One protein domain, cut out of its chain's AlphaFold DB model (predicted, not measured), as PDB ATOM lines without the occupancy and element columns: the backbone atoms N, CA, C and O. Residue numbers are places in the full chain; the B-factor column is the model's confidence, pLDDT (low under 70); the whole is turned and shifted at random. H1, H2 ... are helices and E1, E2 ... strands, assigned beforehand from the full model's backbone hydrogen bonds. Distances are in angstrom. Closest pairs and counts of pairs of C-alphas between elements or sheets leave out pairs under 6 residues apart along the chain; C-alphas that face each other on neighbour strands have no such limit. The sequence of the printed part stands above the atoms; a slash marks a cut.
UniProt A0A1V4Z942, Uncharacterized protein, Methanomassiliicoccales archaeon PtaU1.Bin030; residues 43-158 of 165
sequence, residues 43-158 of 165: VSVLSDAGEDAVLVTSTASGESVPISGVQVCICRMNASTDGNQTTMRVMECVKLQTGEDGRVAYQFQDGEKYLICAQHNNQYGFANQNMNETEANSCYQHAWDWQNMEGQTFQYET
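This is residues 43 to 158 of the 165 residues of an uncharacterized protein of Methanomassiliicoccales archaeon PtaU1.Bin030 (UniProt A0A1V4Z942). A five-stranded sheet, curled like part of a barrel, wraps round the short helix H1, and a small sheet of E1, E2 and E3 is partly face to face with it as a sandwich, the strands of the two crossed at 70 degrees. The long hairpin of E4 and E5 reaches out along the longest axis, with E8 beside E5 near its far end. The printed part has 116 residues, with eight named strands and one named helix in the order E1 E2 E3 E4 E5 E6 E7 H1 E8, and its class is mostly strand. The large sheet runs E7 E6 E4 E5 E8 and the small one E1 E2 E3, both antiparallel. The whole is compact, with a radius of gyration of the C-alphas of 14.4 A, yet elongated, spanning 46 by 29 by 25 A.

Find C-alpha 43 at (169.786, 151.545, 65.686), where E1 begins and runs to residue 45. E2 takes residues 54 to 60, 19.3 A long, and E3 residues 63 to 66. E4, residues 71 to 82, starts at C-alpha 71 at (168.261, 153.491, 76.973) and covers 34.3 A. E5, residues 85 to 97, returns over 34.8 A and bends by 54 degrees at residue 92. E6 is residues 113 to 120, 23.7 A, and E7 residues 123 to 129, 20.7 A. H1 is residues 133 to 141, 12.4 A. E8, residues 153 to 157, ends at C-alpha 157 at (184.941, 128.980, 66.247).

Start with the large sheet, twisted, whose edge strands are E7 and E8. In the hairpin of E6 and E7, look for N 116 and O 127, 2.9 A apart. E6 pairs with E4 through N 75 and O 115, 2.8 A. In the hairpin of E4 and E5, N 78 and O 89 are within hydrogen-bond range, 2.8 A apart; E5 and E8 are antiparallel neighbours, with N 88 and O 154 within hydrogen-bond range at 2.8 A. H1 is on this sheet, which curls round it; the closest C-alphas of E7 and H1 are those of Asn 128 and Ala 136, 6.5 A. In H1 every O i to N i+4 pair is within hydrogen-bond range. The small sheet is a meander, each strand the antiparallel neighbour of the one before: N 44 and O 55 are 2.9 A apart, N 58 and O 65 2.8 A. The closest C-alphas of E1 and E7 are those of Val 43 and Ala 127, 5.5 A. H1 is apart from E1, E2 and E3.

The C-alphas farthest apart are those of Ser 61 and Gly 83, 47.2 A. The printed part has no cut. The links E5 to E6, 15 residues, and H1 to E8, 11 residues, are long. In the first, residues 103 to 104 pair antiparallel with residues 54 to 55 of E2. The mean pLDDT of the printed part is 82.1; it is under 70 at residues 47 to 51, 61 to 62, 142 to 147 and 158.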
ATOM      1  N   VAL A  43     168.629 150.821  65.150       86.75
ATOM      2  CA  VAL A  43     169.786 151.545  65.686       86.75
ATOM      3  C   VAL A  43     170.757 151.797  64.543       86.75
ATOM      4  O   VAL A  43     171.082 150.879  63.792       86.75
ATOM      5  N   SER A  44     171.220 153.035  64.404       88.50
ATOM      6  CA  SER A  44     172.185 153.438  63.378       88.50
ATOM      7  C   SER A  44     173.346 154.202  64.001       88.50
ATOM      8  O   SER A  44     173.132 155.030  64.888       88.50
ATOM      9  N   VAL A  45     174.561 153.956  63.509       86.12
ATOM     10  CA  VAL A  45     175.739 154.783  63.804       86.12
ATOM     11  C   VAL A  45     175.886 155.823  62.695       86.12
ATOM     12  O   VAL A  45     175.782 155.489  61.515       86.12
ATOM     13  N   LEU A  46     176.084 157.086  63.068       85.19
ATOM     14  CA  LEU A  46     176.208 158.195  62.123       85.19
ATOM     15  C   LEU A  46     177.681 158.379  61.733       85.19
ATOM     16  O   LEU A  46     178.536 158.604  62.584       85.19
ATOM     17  N   SER A  47     177.975 158.265  60.435       62.19
ATOM     18  CA  SER A  47     179.346 158.210  59.902       62.19
ATOM     19  C   SER A  47     180.124 159.533  59.983       62.19
ATOM     20  O   SER A  47     181.349 159.515  59.904       62.19
ATOM     21  N   ASP A  48     179.434 160.661  60.165       60.53
ATOM     22  CA  ASP A  48     180.021 161.997  60.319       60.53
ATOM     23  C   ASP A  48     179.980 162.401  61.798       60.53
ATOM     24  O   ASP A  48     179.133 163.195  62.203       60.53
ATOM     25  N   ALA A  49     180.856 161.811  62.617       53.78
ATOM     26  CA  ALA A  49     180.868 162.007  64.068       53.78
ATOM     27  C   ALA A  49     181.218 163.460  64.476       53.78
ATOM     28  O   ALA A  49     182.352 163.782  64.835       53.78
ATOM     29  N   GLY A  50     180.215 164.340  64.405       57.44
ATOM     30  CA  GLY A  50     180.008 165.470  65.309       57.44
ATOM     31  C   GLY A  50     179.302 165.014  66.593       57.44
ATOM     32  O   GLY A  50     179.243 163.819  66.861       57.44
ATOM     33  N   GLU A  51     178.796 165.964  67.393       65.19
ATOM     34  CA  GLU A  51     178.304 165.741  68.768       65.19
ATOM     35  C   GLU A  51     177.362 164.527  68.932       65.19
ATOM     36  O   GLU A  51     177.461 163.865  69.958       65.19
ATOM     37  N   ASP A  52     176.560 164.163  67.920       71.62
ATOM     38  CA  ASP A  52     175.683 162.979  67.907       71.62
ATOM     39  C   ASP A  52     176.230 161.831  67.049       71.62
ATOM     40  O   ASP A  52     176.529 162.019  65.868       71.62
ATOM     41  N   ALA A  53     176.259 160.611  67.597       83.12
ATOM     42  CA  ALA A  53     176.846 159.458  66.905       83.12
ATOM     43  C   ALA A  53     175.929 158.233  66.794       83.12
ATOM     44  O   ALA A  53     176.203 157.336  65.996       83.12
ATOM     45  N   VAL A  54     174.831 158.184  67.554       88.56
ATOM     46  CA  VAL A  54     173.844 157.097  67.485       88.56
ATOM     47  C   VAL A  54     172.451 157.676  67.280       88.56
ATOM     48  O   VAL A  54     172.067 158.623  67.963       88.56
ATOM     49  N   LEU A  55     171.686 157.075  66.371       90.88
ATOM     50  CA  LEU A  55     170.276 157.370  66.129       90.88
ATOM     51  C   LEU A  55     169.438 156.113  66.389       90.88
ATOM     52  O   LEU A  55     169.757 155.039  65.873       90.88
ATOM     53  N   VAL A  56     168.360 156.264  67.157       88.31
ATOM     54  CA  VAL A  56     167.384 155.206  67.434       88.31
ATOM     55  C   VAL A  56     166.024 155.612  66.885       88.31
ATOM     56  O   VAL A  56     165.463 156.641  67.269       88.31
ATOM     57  N   THR A  57     165.478 154.788  65.998       89.56
ATOM     58  CA  THR A  57     164.175 155.012  65.370       89.56
ATOM     59  C   THR A  57     163.281 153.781  65.488       89.56
ATOM     60  O   THR A  57     163.743 152.673  65.746       89.56
ATOM     61  N   SER A  58     161.977 153.973  65.323       85.94
ATOM     62  CA  SER A  58     160.998 152.907  65.112       85.94
ATOM     63  C   SER A  58     160.412 153.058  63.720       85.94
ATOM     64  O   SER A  58     160.325 154.172  63.201       85.94
ATOM     65  N   THR A  59     159.930 151.962  63.148       79.00
ATOM     66  CA  THR A  59     159.037 152.042  61.994       79.00
ATOM     67  C   THR A  59     157.616 152.261  62.502       79.00
ATOM     68  O   THR A  59     157.096 151.463  63.283       79.00
ATOM     69  N   ALA A  60     156.983 153.350  62.085       70.88
ATOM     70  CA  ALA A  60     155.586 153.645  62.368       70.88
ATOM     71  C   ALA A  60     154.905 153.969  61.043       70.88
ATOM     72  O   ALA A  60     155.323 154.881  60.336       70.88
ATOM     73  N   SER A  61     153.898 153.182  60.657       69.19
ATOM     74  CA  SER A  61     153.192 153.365  59.377       69.19
ATOM     75  C   SER A  61     154.111 153.384  58.137       69.19
ATOM     76  O   SER A  61     153.789 154.008  57.132       69.19
ATOM     77  N   GLY A  62     155.254 152.688  58.199       68.75
ATOM     78  CA  GLY A  62     156.257 152.644  57.127       68.75
ATOM     79  C   GLY A  62     157.262 153.801  57.130       68.75
ATOM     80  O   GLY A  62     158.170 153.808  56.301       68.75
ATOM     81  N   GLU A  63     157.144 154.746  58.064       77.31
ATOM     82  CA  GLU A  63     158.082 155.852  58.240       77.31
ATOM     83  C   GLU A  63     159.013 155.605  59.431       77.31
ATOM     84  O   GLU A  63     158.623 155.026  60.444       77.31
ATOM     85  N   SER A  64     160.263 156.057  59.307       81.75
ATOM     86  CA  SER A  64     161.245 155.999  60.390       81.75
ATOM     87  C   SER A  64     161.048 157.191  61.323       81.75
ATOM     88  O   SER A  64     161.338 158.327  60.943       81.75
ATOM     89  N   VAL A  65     160.611 156.931  62.553       86.44
ATOM     90  CA  VAL A  65     160.327 157.951  63.571       86.44
ATOM     91  C   VAL A  65     161.357 157.857  64.702       86.44
ATOM     92  O   VAL A  65     161.571 156.756  65.212       86.44
ATOM     93  N   PRO A  66     162.014 158.957  65.111       89.31
ATOM     94  CA  PRO A  66     162.946 158.940  66.238       89.31
ATOM     95  C   PRO A  66     162.253 158.573  67.553       89.31
ATOM     96  O   PRO A  66     161.120 158.987  67.799       89.31
ATOM     97  N   ILE A  67     162.941 157.812  68.409       88.25
ATOM     98  CA  ILE A  67     162.401 157.390  69.708       88.25
ATOM     99  C   ILE A  67     163.142 158.086  70.846       88.25
ATOM    100  O   ILE A  67     164.341 157.881  71.037       88.25
ATOM    101  N   SER A  68     162.415 158.855  71.653       88.50
ATOM    102  CA  SER A  68     162.957 159.547  72.826       88.50
ATOM    103  C   SER A  68     162.965 158.680  74.091       88.50
ATOM    104  O   SER A  68     162.134 157.782  74.248       88.50
ATOM    105  N   GLY A  69     163.901 158.954  75.009       85.69
ATOM    106  CA  GLY A  69     163.971 158.332  76.336       85.69
ATOM    107  C   GLY A  69     164.384 156.856  76.338       85.69
ATOM    108  O   GLY A  69     164.298 156.190  77.370       85.69
ATOM    109  N   VAL A  70     164.842 156.328  75.202       88.12
ATOM    110  CA  VAL A  70     165.307 154.945  75.074       88.12
ATOM    111  C   VAL A  70     166.705 154.826  75.657       88.12
ATOM    112  O   VAL A  70     167.591 155.617  75.335       88.12
ATOM    113  N   GLN A  71     166.922 153.811  76.497       89.38
ATOM    114  CA  GLN A  71     168.261 153.491  76.973       89.38
ATOM    115  C   GLN A  71     169.075 152.864  75.840       89.38
ATOM    116  O   GLN A  71     168.696 151.827  75.287       89.38
ATOM    117  N   VAL A  72     170.217 153.477  75.551       89.44
ATOM    118  CA  VAL A  72     171.233 152.978  74.629       89.44
ATOM    119  C   VAL A  72     172.428 152.502  75.443       89.44
ATOM    120  O   VAL A  72     172.953 153.237  76.278       89.44
ATOM    121  N   CYS A  73     172.857 151.269  75.204       90.81
ATOM    122  CA  CYS A  73     174.075 150.696  75.752       90.81
ATOM    123  C   CYS A  73     175.136 150.654  74.648       90.81
ATOM    124  O   CYS A  73     174.931 150.010  73.616       90.81
ATOM    125  N   ILE A  74     176.251 151.349  74.855       90.56
ATOM    126  CA  ILE A  74     177.400 151.368  73.949       90.56
ATOM    127  C   ILE A  74     178.520 150.592  74.624       90.56
ATOM    128  O   ILE A  74     179.087 151.045  75.619       90.56
ATOM    129  N   CYS A  75     178.828 149.417  74.090       89.69
ATOM    130  CA  CYS A  75     179.826 148.526  74.652       89.69
ATOM    131  C   CYS A  75     181.079 148.514  73.778       89.69
ATOM    132  O   CYS A  75     181.023 148.168  72.595       89.69
ATOM    133  N   ARG A  76     182.219 148.882  74.369       91.56
ATOM    134  CA  ARG A  76     183.529 148.757  73.725       91.56
ATOM    135  C   ARG A  76     183.968 147.302  73.775       91.56
ATOM    136  O   ARG A  76     183.962 146.670  74.835       91.56
ATOM    137  N   MET A  77     184.389 146.794  72.630       89.06
ATOM    138  CA  MET A  77     184.703 145.394  72.412       89.06
ATOM    139  C   MET A  77     186.184 145.230  72.094       89.06
ATOM    140  O   MET A  77     186.759 145.993  71.324       89.06
ATOM    141  N   ASN A  78     186.789 144.180  72.630       89.44
ATOM    142  CA  ASN A  78     188.074 143.678  72.172       89.44
ATOM    143  C   ASN A  78     187.852 142.331  71.480       89.44
ATOM    144  O   ASN A  78     187.107 141.492  71.986       89.44
ATOM    145  N   ALA A  79     188.483 142.135  70.329       85.44
ATOM    146  CA  ALA A  79     188.420 140.901  69.566       85.44
ATOM    147  C   ALA A  79     189.840 140.374  69.363       85.44
ATOM    148  O   ALA A  79     190.685 141.070  68.800       85.44
ATOM    149  N   SER A  80     190.090 139.139  69.781       86.81
ATOM    150  CA  SER A  80     191.350 138.442  69.529       86.81
ATOM    151  C   SER A  80     191.077 137.116  68.839       86.81
ATOM    152  O   SER A  80     190.259 136.334  69.322       86.81
ATOM    153  N   THR A  81     191.790 136.842  67.752       82.50
ATOM    154  CA  THR A  81     191.684 135.579  67.019       82.50
ATOM    155  C   THR A  81     192.944 134.753  67.239       82.50
ATOM    156  O   THR A  81     194.048 135.237  66.991       82.50
ATOM    157  N   ASP A  82     192.768 133.515  67.695       85.69
ATOM    158  CA  ASP A  82     193.819 132.508  67.824       85.69
ATOM    159  C   ASP A  82     193.430 131.267  67.009       85.69
ATOM    160  O   ASP A  82     192.451 130.574  67.302       85.69
ATOM    161  N   GLY A  83     194.158 131.026  65.917       86.06
ATOM    162  CA  GLY A  83     193.796 130.014  64.927       86.06
ATOM    163  C   GLY A  83     192.381 130.230  64.378       86.06
ATOM    164  O   GLY A  83     192.099 131.249  63.751       86.06
ATOM    165  N   ASN A  84     191.495 129.262  64.624       83.62
ATOM    166  CA  ASN A  84     190.094 129.303  64.192       83.62
ATOM    167  C   ASN A  84     189.142 129.837  65.275       83.62
ATOM    168  O   ASN A  84     187.935 129.893  65.046       83.62
ATOM    169  N   GLN A  85     189.644 130.185  66.460       82.94
ATOM    170  CA  GLN A  85     188.827 130.688  67.555       82.94
ATOM    171  C   GLN A  85     188.945 132.207  67.631       82.94
ATOM    172  O   GLN A  85     190.040 132.750  67.738       82.94
ATOM    173  N   THR A  86     187.811 132.900  67.629       82.31
ATOM    174  CA  THR A  86     187.758 134.325  67.958       82.31
ATOM    175  C   THR A  86     187.131 134.503  69.330       82.31
ATOM    176  O   THR A  86     186.044 133.996  69.613       82.31
ATOM    177  N   THR A  87     187.839 135.228  70.188       85.62
ATOM    178  CA  THR A  87     187.386 135.632  71.514       85.62
ATOM    179  C   THR A  87     186.979 137.098  71.465       85.62
ATOM    180  O   THR A  87     187.794 137.960  71.145       85.62
ATOM    181  N   MET A  88     185.723 137.373  71.800       86.38
ATOM    182  CA  MET A  88     185.174 138.712  71.979       86.38
ATOM    183  C   MET A  88     185.092 139.011  73.470       86.38
ATOM    184  O   MET A  88     184.538 138.218  74.227       86.38
ATOM    185  N   ARG A  89     185.591 140.161  73.905       88.94
ATOM    186  CA  ARG A  89     185.487 140.620  75.288       88.94
ATOM    187  C   ARG A  89     184.843 141.990  75.335       88.94
ATOM    188  O   ARG A  89     185.252 142.889  74.607       88.94
ATOM    189  N   VAL A  90     183.884 142.152  76.231       89.31
ATOM    190  CA  VAL A  90     183.309 143.457  76.547       89.31
ATOM    191  C   VAL A  90     184.233 144.148  77.533       89.31
ATOM    192  O   VAL A  90     184.435 143.675  78.654       89.31
ATOM    193  N   MET A  91     184.837 145.245  77.100       89.44
ATOM    194  CA  MET A  91     185.803 145.989  77.903       89.44
ATOM    195  C   MET A  91     185.115 146.989  78.826       89.44
ATOM    196  O   MET A  91     185.578 147.198  79.940       89.44
ATOM    197  N   GLU A  92     184.035 147.601  78.349       90.00
ATOM    198  CA  GLU A  92     183.332 148.697  79.011       90.00
ATOM    199  C   GLU A  92     181.941 148.827  78.395       90.00
ATOM    200  O   GLU A  92     181.816 148.661  77.179       90.00
ATOM    201  N   CYS A  93     180.924 149.152  79.195       88.88
ATOM    202  CA  CYS A  93     179.602 149.504  78.679       88.88
ATOM    203  C   CYS A  93     179.121 150.839  79.254       88.88
ATOM    204  O   CYS A  93     178.946 150.999  80.462       88.88
ATOM    205  N   VAL A  94     178.838 151.788  78.367       89.75
ATOM    206  CA  VAL A  94     178.290 153.100  78.714       89.75
ATOM    207  C   VAL A  94     176.792 153.101  78.439       89.75
ATOM    208  O   VAL A  94     176.351 152.707  77.360       89.75
ATOM    209  N   LYS A  95     176.000 153.558  79.415       90.31
ATOM    210  CA  LYS A  95     174.541 153.673  79.301       90.31
ATOM    211  C   LYS A  95     174.152 155.133  79.129       90.31
ATOM    212  O   LYS A  95     174.486 155.961  79.973       90.31
ATOM    213  N   LEU A  96     173.426 155.423  78.060       90.81
ATOM    214  CA  LEU A  96     172.940 156.753  77.704       90.81
ATOM    215  C   LEU A  96     171.442 156.685  77.401       90.81
ATOM    216  O   LEU A  96     170.870 155.599  77.299       90.81
ATOM    217  N   GLN A  97     170.797 157.841  77.287       91.12
ATOM    218  CA  GLN A  97     169.390 157.945  76.906       91.12
ATOM    219  C   GLN A  97     169.251 158.831  75.678       91.12
ATOM    220  O   GLN A  97     169.951 159.838  75.572       91.12
ATOM    221  N   THR A  98     168.356 158.453  74.766       89.56
ATOM    222  CA  THR A  98     168.072 159.259  73.579       89.56
ATOM    223  C   THR A  98     167.383 160.574  73.934       89.56
ATOM    224  O   THR A  98     166.481 160.609  74.781       89.56
ATOM    225  N   GLY A  99     167.787 161.649  73.252       88.25
ATOM    226  CA  GLY A  99     167.103 162.942  73.272       88.25
ATOM    227  C   GLY A  99     165.725 162.899  72.602       88.25
ATOM    228  O   GLY A  99     165.243 161.846  72.182       88.25
ATOM    229  N   GLU A 100     165.055 164.048  72.498       85.44
ATOM    230  CA  GLU A 100     163.748 164.158  71.817       85.44
ATOM    231  C   GLU A 100     163.816 163.781  70.329       85.44
ATOM    232  O   GLU A 100     162.848 163.289  69.756       85.44
ATOM    233  N   ASP A 101     164.982 163.957  69.718       87.56
ATOM    234  CA  ASP A 101     165.291 163.635  68.326       87.56
ATOM    235  C   ASP A 101     165.778 162.190  68.117       87.56
ATOM    236  O   ASP A 101     166.189 161.824  67.013       87.56
ATOM    237  N   GLY A 102     165.728 161.352  69.159       88.06
ATOM    238  CA  GLY A 102     166.143 159.951  69.099       88.06
ATOM    239  C   GLY A 102     167.655 159.747  69.050       88.06
ATOM    240  O   GLY A 102     168.106 158.642  68.735       88.06
ATOM    241  N   ARG A 103     168.445 160.788  69.341       91.75
ATOM    242  CA  ARG A 103     169.904 160.749  69.218       91.75
ATOM    243  C   ARG A 103     170.620 160.616  70.546       91.75
ATOM    244  O   ARG A 103     170.108 161.004  71.597       91.75
ATOM    245  N   VAL A 104     171.825 160.060  70.476       90.88
ATOM    246  CA  VAL A 104     172.774 159.992  71.583       90.88
ATOM    247  C   VAL A 104     174.128 160.522  71.133       90.88
ATOM    248  O   VAL A 104     174.717 160.048  70.153       90.88
ATOM    249  N   ALA A 105     174.637 161.462  71.924       89.81
ATOM    250  CA  ALA A 105     175.989 161.969  71.824       89.81
ATOM    251  C   ALA A 105     176.994 160.974  72.408       89.81
ATOM    252  O   ALA A 105     176.946 160.648  73.597       89.81
ATOM    253  N   TYR A 106     177.909 160.477  71.575       87.19
ATOM    254  CA  TYR A 106     178.986 159.590  72.009       87.19
ATOM    255  C   TYR A 106     180.201 159.710  71.094       87.19
ATOM    256  O   TYR A 106     180.083 159.642  69.875       87.19
ATOM    257  N   GLN A 107     181.390 159.834  71.679       88.69
ATOM    258  CA  GLN A 107     182.631 159.910  70.916       88.69
ATOM    259  C   GLN A 107     183.263 158.521  70.786       88.69
ATOM    260  O   GLN A 107     183.928 158.037  71.704       88.69
ATOM    261  N   PHE A 108     183.076 157.887  69.627       86.75
ATOM    262  CA  PHE A 108     183.775 156.649  69.296       86.75
ATOM    263  C   PHE A 108     185.274 156.910  69.130       86.75
ATOM    264  O   PHE A 108     185.684 157.865  68.468       86.75
ATOM    265  N   GLN A 109     186.099 156.060  69.739       86.88
ATOM    266  CA  GLN A 109     187.544 156.112  69.557       86.88
ATOM    267  C   GLN A 109     187.910 155.458  68.227       86.88
ATOM    268  O   GLN A 109     187.367 154.414  67.858       86.88
ATOM    269  N   ASP A 110     188.823 156.091  67.498       85.38
ATOM    270  CA  ASP A 110     189.196 155.643  66.162       85.38
ATOM    271  C   ASP A 110     189.880 154.266  66.216       85.38
ATOM    272  O   ASP A 110     190.737 154.016  67.063       85.38
ATOM    273  N   GLY A 111     189.466 153.351  65.337       84.56
ATOM    274  CA  GLY A 111     189.951 151.963  65.302       84.56
ATOM    275  C   GLY A 111     189.431 151.026  66.405       84.56
ATOM    276  O   GLY A 111     189.611 149.813  66.291       84.56
ATOM    277  N   GLU A 112     188.750 151.538  67.435       89.12
ATOM    278  CA  GLU A 112     188.126 150.709  68.471       89.12
ATOM    279  C   GLU A 112     186.808 150.098  67.967       89.12
ATOM    280  O   GLU A 112     186.099 150.683  67.139       89.12
ATOM    281  N   LYS A 113     186.480 148.901  68.469       89.44
ATOM    282  CA  LYS A 113     185.279 148.146  68.088       89.44
ATOM    283  C   LYS A 113     184.159 148.404  69.077       89.44
ATOM    284  O   LYS A 113     184.374 148.322  70.286       89.44
ATOM    285  N   TYR A 114     182.952 148.638  68.572       88.69
ATOM    286  CA  TYR A 114     181.795 148.886  69.425       88.69
ATOM    287  C   TYR A 114     180.575 148.105  68.981       88.69
ATOM    288  O   TYR A 114     180.268 148.019  67.792       88.69
ATOM    289  N   LEU A 115     179.840 147.629  69.976       88.25
ATOM    290  CA  LEU A 115     178.478 147.164  69.823       88.25
ATOM    291  C   LEU A 115     177.532 148.175  70.464       88.25
ATOM    292  O   LEU A 115     177.767 148.628  71.584       88.25
ATOM    293  N   ILE A 116     176.455 148.508  69.765       89.00
ATOM    294  CA  ILE A 116     175.436 149.432  70.239       89.00
ATOM    295  C   ILE A 116     174.120 148.670  70.330       89.00
ATOM    296  O   ILE A 116     173.715 148.003  69.377       89.00
ATOM    297  N   CYS A 117     173.450 148.773  71.472       88.19
ATOM    298  CA  CYS A 117     172.158 148.153  71.721       88.19
ATOM    299  C   CYS A 117     171.173 149.189  72.262       88.19
ATOM    300  O   CYS A 117     171.536 150.002  73.110       88.19
ATOM    301  N   ALA A 118     169.925 149.144  71.807       87.50
ATOM    302  CA  ALA A 118     168.840 149.954  72.348       87.50
ATOM    303  C   ALA A 118     167.634 149.067  72.654       87.50
ATOM    304  O   ALA A 118     167.302 148.185  71.860       87.50
ATOM    305  N   GLN A 119     166.974 149.303  73.788       84.56
ATOM    306  CA  GLN A 119     165.780 148.553  74.178       84.56
ATOM    307  C   GLN A 119     164.540 149.446  74.134       84.56
ATOM    308  O   GLN A 119     164.455 150.437  74.857       84.56
ATOM    309  N   HIS A 120     163.547 149.054  73.341       82.31
ATOM    310  CA  HIS A 120     162.247 149.716  73.283       82.31
ATOM    311  C   HIS A 120     161.140 148.659  73.237       82.31
ATOM    312  O   HIS A 120     161.280 147.662  72.536       82.31
ATOM    313  N   ASN A 121     160.071 148.831  74.020       78.94
ATOM    314  CA  ASN A 121     158.927 147.905  74.083       78.94
ATOM    315  C   ASN A 121     159.311 146.416  74.236       78.94
ATOM    316  O   ASN A 121     158.742 145.541  73.590       78.94
ATOM    317  N   ASN A 122     160.282 146.117  75.109       76.31
ATOM    318  CA  ASN A 122     160.836 144.771  75.337       76.31
ATOM    319  C   ASN A 122     161.524 144.121  74.123       76.31
ATOM    320  O   ASN A 122     161.803 142.923  74.148       76.31
ATOM    321  N   GLN A 123     161.841 144.895  73.091       80.31
ATOM    322  CA  GLN A 123     162.610 144.446  71.939       80.31
ATOM    323  C   GLN A 123     163.945 145.179  71.868       80.31
ATOM    324  O   GLN A 123     164.094 146.291  72.378       80.31
ATOM    325  N   TYR A 124     164.922 144.526  71.243       81.19
ATOM    326  CA  TYR A 124     166.291 145.011  71.160       81.19
ATOM    327  C   TYR A 124     166.674 145.314  69.718       81.19
ATOM    328  O   TYR A 124     166.564 144.454  68.845       81.19
ATOM    329  N   GLY A 125     167.144 146.536  69.509       83.88
ATOM    330  CA  GLY A 125     167.801 146.982  68.292       83.88
ATOM    331  C   GLY A 125     169.310 146.943  68.452       83.88
ATOM    332  O   GLY A 125     169.819 147.173  69.555       83.88
ATOM    333  N   PHE A 126     170.022 146.685  67.357       85.06
ATOM    334  CA  PHE A 126     171.474 146.565  67.379       85.06
ATOM    335  C   PHE A 126     172.144 147.282  66.211       85.06
ATOM    336  O   PHE A 126     171.648 147.260  65.087       85.06
ATOM    337  N   ALA A 127     173.312 147.848  66.492       87.88
ATOM    338  CA  ALA A 127     174.266 148.326  65.506       87.88
ATOM    339  C   ALA A 127     175.688 147.993  65.965       87.88
ATOM    340  O   ALA A 127     175.919 147.581  67.105       87.88
ATOM    341  N   ASN A 128     176.658 148.189  65.081       88.25
ATOM    342  CA  ASN A 128     178.068 148.069  65.419       88.25
ATOM    343  C   ASN A 128     178.882 149.157  64.718       88.25
ATOM    344  O   ASN A 128     178.439 149.719  63.716       88.25
ATOM    345  N   GLN A 129     180.069 149.418  65.255       87.62
ATOM    346  CA  GLN A 129     181.071 150.299  64.668       87.62
ATOM    347  C   GLN A 129     182.409 149.559  64.609       87.62
ATOM    348  O   GLN A 129     182.838 148.968  65.603       87.62
ATOM    349  N   ASN A 130     183.069 149.609  63.447       86.94
ATOM    350  CA  ASN A 130     184.378 148.993  63.178       86.94
ATOM    351  C   ASN A 130     184.458 147.470  63.421       86.94
ATOM    352  O   ASN A 130     185.553 146.914  63.528       86.94
ATOM    353  N   MET A 131     183.318 146.779  63.490       82.69
ATOM    354  CA  MET A 131     183.256 145.321  63.580       82.69
ATOM    355  C   MET A 131     182.956 144.731  62.208       82.69
ATOM    356  O   MET A 131     182.197 145.297  61.421       82.69
ATOM    357  N   ASN A 132     183.539 143.572  61.910       82.88
ATOM    358  CA  ASN A 132     183.121 142.828  60.726       82.88
ATOM    359  C   ASN A 132     181.809 142.065  60.994       82.88
ATOM    360  O   ASN A 132     181.388 141.880  62.138       82.88
ATOM    361  N   GLU A 133     181.175 141.583  59.926       77.06
ATOM    362  CA  GLU A 133     179.892 140.876  59.998       77.06
ATOM    363  C   GLU A 133     179.930 139.655  60.934       77.06
ATOM    364  O   GLU A 133     178.978 139.403  61.670       77.06
ATOM    365  N   THR A 134     181.044 138.917  60.960       76.19
ATOM    366  CA  THR A 134     181.183 137.720  61.805       76.19
ATOM    367  C   THR A 134     181.241 138.092  63.290       76.19
ATOM    368  O   THR A 134     180.565 137.473  64.116       76.19
ATOM    369  N   GLU A 135     182.004 139.128  63.635       79.62
ATOM    370  CA  GLU A 135     182.117 139.647  65.001       79.62
ATOM    371  C   GLU A 135     180.780 140.198  65.507       79.62
ATOM    372  O   GLU A 135     180.366 139.883  66.626       79.62
ATOM    373  N   ALA A 136     180.087 140.984  64.675       79.56
ATOM    374  CA  ALA A 136     178.803 141.589  65.014       79.56
ATOM    375  C   ALA A 136     177.716 140.521  65.215       79.56
ATOM    376  O   ALA A 136     177.067 140.492  66.261       79.56
ATOM    377  N   ASN A 137     177.588 139.583  64.270       75.69
ATOM    378  CA  ASN A 137     176.614 138.493  64.361       75.69
ATOM    379  C   ASN A 137     176.846 137.608  65.589       75.69
ATOM    380  O   ASN A 137     175.883 137.182  66.227       75.69
ATOM    381  N   SER A 138     178.106 137.360  65.948       72.62
ATOM    382  CA  SER A 138     178.437 136.598  67.157       72.62
ATOM    383  C   SER A 138     177.971 137.327  68.415       72.62
ATOM    384  O   SER A 138     177.384 136.713  69.301       72.62
ATOM    385  N   CYS A 139     178.150 138.648  68.481       74.31
ATOM    386  CA  CYS A 139     177.657 139.433  69.609       74.31
ATOM    387  C   CYS A 139     176.123 139.422  69.683       74.31
ATOM    388  O   CYS A 139     175.566 139.188  70.754       74.31
ATOM    389  N   TYR A 140     175.423 139.585  68.557       74.38
ATOM    390  CA  TYR A 140     173.954 139.573  68.529       74.38
ATOM    391  C   TYR A 140     173.349 138.252  69.035       74.38
ATOM    392  O   TYR A 140     172.273 138.258  69.632       74.38
ATOM    393  N   GLN A 141     174.043 137.123  68.862       70.94
ATOM    394  CA  GLN A 141     173.590 135.822  69.371       70.94
ATOM    395  C   GLN A 141     173.690 135.683  70.896       70.94
ATOM    396  O   GLN A 141     172.964 134.875  71.468       70.94
ATOM    397  N   HIS A 142     174.537 136.475  71.561       67.69
ATOM    398  CA  HIS A 142     174.765 136.430  73.013       67.69
ATOM    399  C   HIS A 142     174.074 137.578  73.769       67.69
ATOM    400  O   HIS A 142     174.418 137.885  74.907       67.69
ATOM    401  N   ALA A 143     173.077 138.207  73.142       59.16
ATOM    402  CA  ALA A 143     172.542 139.513  73.515       59.16
ATOM    403  C   ALA A 143     171.565 139.569  74.706       59.16
ATOM    404  O   ALA A 143     170.799 140.525  74.830       59.16
ATOM    405  N   TRP A 144     171.538 138.554  75.567       55.41
ATOM    406  CA  TRP A 144     170.416 138.354  76.490       55.41
ATOM    407  C   TRP A 144     170.379 139.333  77.679       55.41
ATOM    408  O   TRP A 144     169.328 139.447  78.304       55.41
ATOM    409  N   ASP A 145     171.472 140.056  77.973       65.75
ATOM    410  CA  ASP A 145     171.525 141.046  79.066       65.75
ATOM    411  C   ASP A 145     172.649 142.097  78.902       65.75
ATOM    412  O   ASP A 145     173.511 142.259  79.770       65.75
ATOM    413  N   TRP A 146     172.670 142.836  77.783       65.75
ATOM    414  CA  TRP A 146     173.720 143.839  77.492       65.75
ATOM    415  C   TRP A 146     173.922 144.898  78.572       65.75
ATOM    416  O   TRP A 146     175.001 145.481  78.669       65.75
ATOM    417  N   GLN A 147     172.926 145.124  79.423       63.28
ATOM    418  CA  GLN A 147     173.039 146.062  80.531       63.28
ATOM    419  C   GLN A 147     174.052 145.611  81.598       63.28
ATOM    420  O   GLN A 147     174.489 146.456  82.382       63.28
ATOM    421  N   ASN A 148     174.438 144.330  81.618       72.94
ATOM    422  CA  ASN A 148     175.359 143.731  82.589       72.94
ATOM    423  C   ASN A 148     176.509 142.960  81.914       72.94
ATOM    424  O   ASN A 148     177.107 142.061  82.510       72.94
ATOM    425  N   MET A 149     176.812 143.280  80.651       72.94
ATOM    426  CA  MET A 149     177.794 142.534  79.860       72.94
ATOM    427  C   MET A 149     179.239 143.003  80.036       72.94
ATOM    428  O   MET A 149     180.137 142.344  79.522       72.94
ATOM    429  N   GLU A 150     179.504 144.071  80.793       82.12
ATOM    430  CA  GLU A 150     180.877 144.507  81.071       82.12
ATOM    431  C   GLU A 150     181.721 143.375  81.684       82.12
ATOM    432  O   GLU A 150     181.309 142.692  82.621       82.12
ATOM    433  N   GLY A 151     182.908 143.146  81.119       81.88
ATOM    434  CA  GLY A 151     183.811 142.076  81.533       81.88
ATOM    435  C   GLY A 151     183.454 140.688  80.997       81.88
ATOM    436  O   GLY A 151     184.277 139.775  81.124       81.88
ATOM    437  N   GLN A 152     182.292 140.507  80.360       82.56
ATOM    438  CA  GLN A 152     181.926 139.229  79.758       82.56
ATOM    439  C   GLN A 152     182.798 138.904  78.545       82.56
ATOM    440  O   GLN A 152     183.322 139.778  77.850       82.56
ATOM    441  N   THR A 153     182.968 137.605  78.317       84.12
ATOM    442  CA  THR A 153     183.781 137.057  77.235       84.12
ATOM    443  C   THR A 153     182.970 136.016  76.477       84.12
ATOM    444  O   THR A 153     182.378 135.127  77.085       84.12
ATOM    445  N   PHE A 154     182.981 136.114  75.152       80.19
ATOM    446  CA  PHE A 154     182.341 135.190  74.224       80.19
ATOM    447  C   PHE A 154     183.411 134.568  73.345       80.19
ATOM    448  O   PHE A 154     184.366 135.232  72.949       80.19
ATOM    449  N   GLN A 155     183.248 133.295  73.025       80.12
ATOM    450  CA  GLN A 155     184.153 132.585  72.136       80.12
ATOM    451  C   GLN A 155     183.336 131.939  71.037       80.12
ATOM    452  O   GLN A 155     182.307 131.322  71.310       80.12
ATOM    453  N   TYR A 156     183.812 132.058  69.807       75.31
ATOM    454  CA  TYR A 156     183.237 131.333  68.689       75.31
ATOM    455  C   TYR A 156     184.338 130.778  67.794       75.31
ATOM    456  O   TYR A 156     185.401 131.373  67.620       75.31
ATOM    457  N   GLU A 157     184.067 129.611  67.223       74.88
ATOM    458  CA  GLU A 157     184.941 128.980  66.247       74.88
ATOM    459  C   GLU A 157     184.453 129.332  64.847       74.88
ATOM    460  O   GLU A 157     183.322 129.020  64.459       74.88
ATOM    461  N   THR A 158     185.311 129.968  64.058       63.09
ATOM    462  CA  THR A 158     185.075 130.101  62.628       63.09
ATOM    463  C   THR A 158     185.273 128.714  62.030       63.09
ATOM    464  O   THR A 158     186.399 128.233  61.901       63.09
TER     465      THR A 158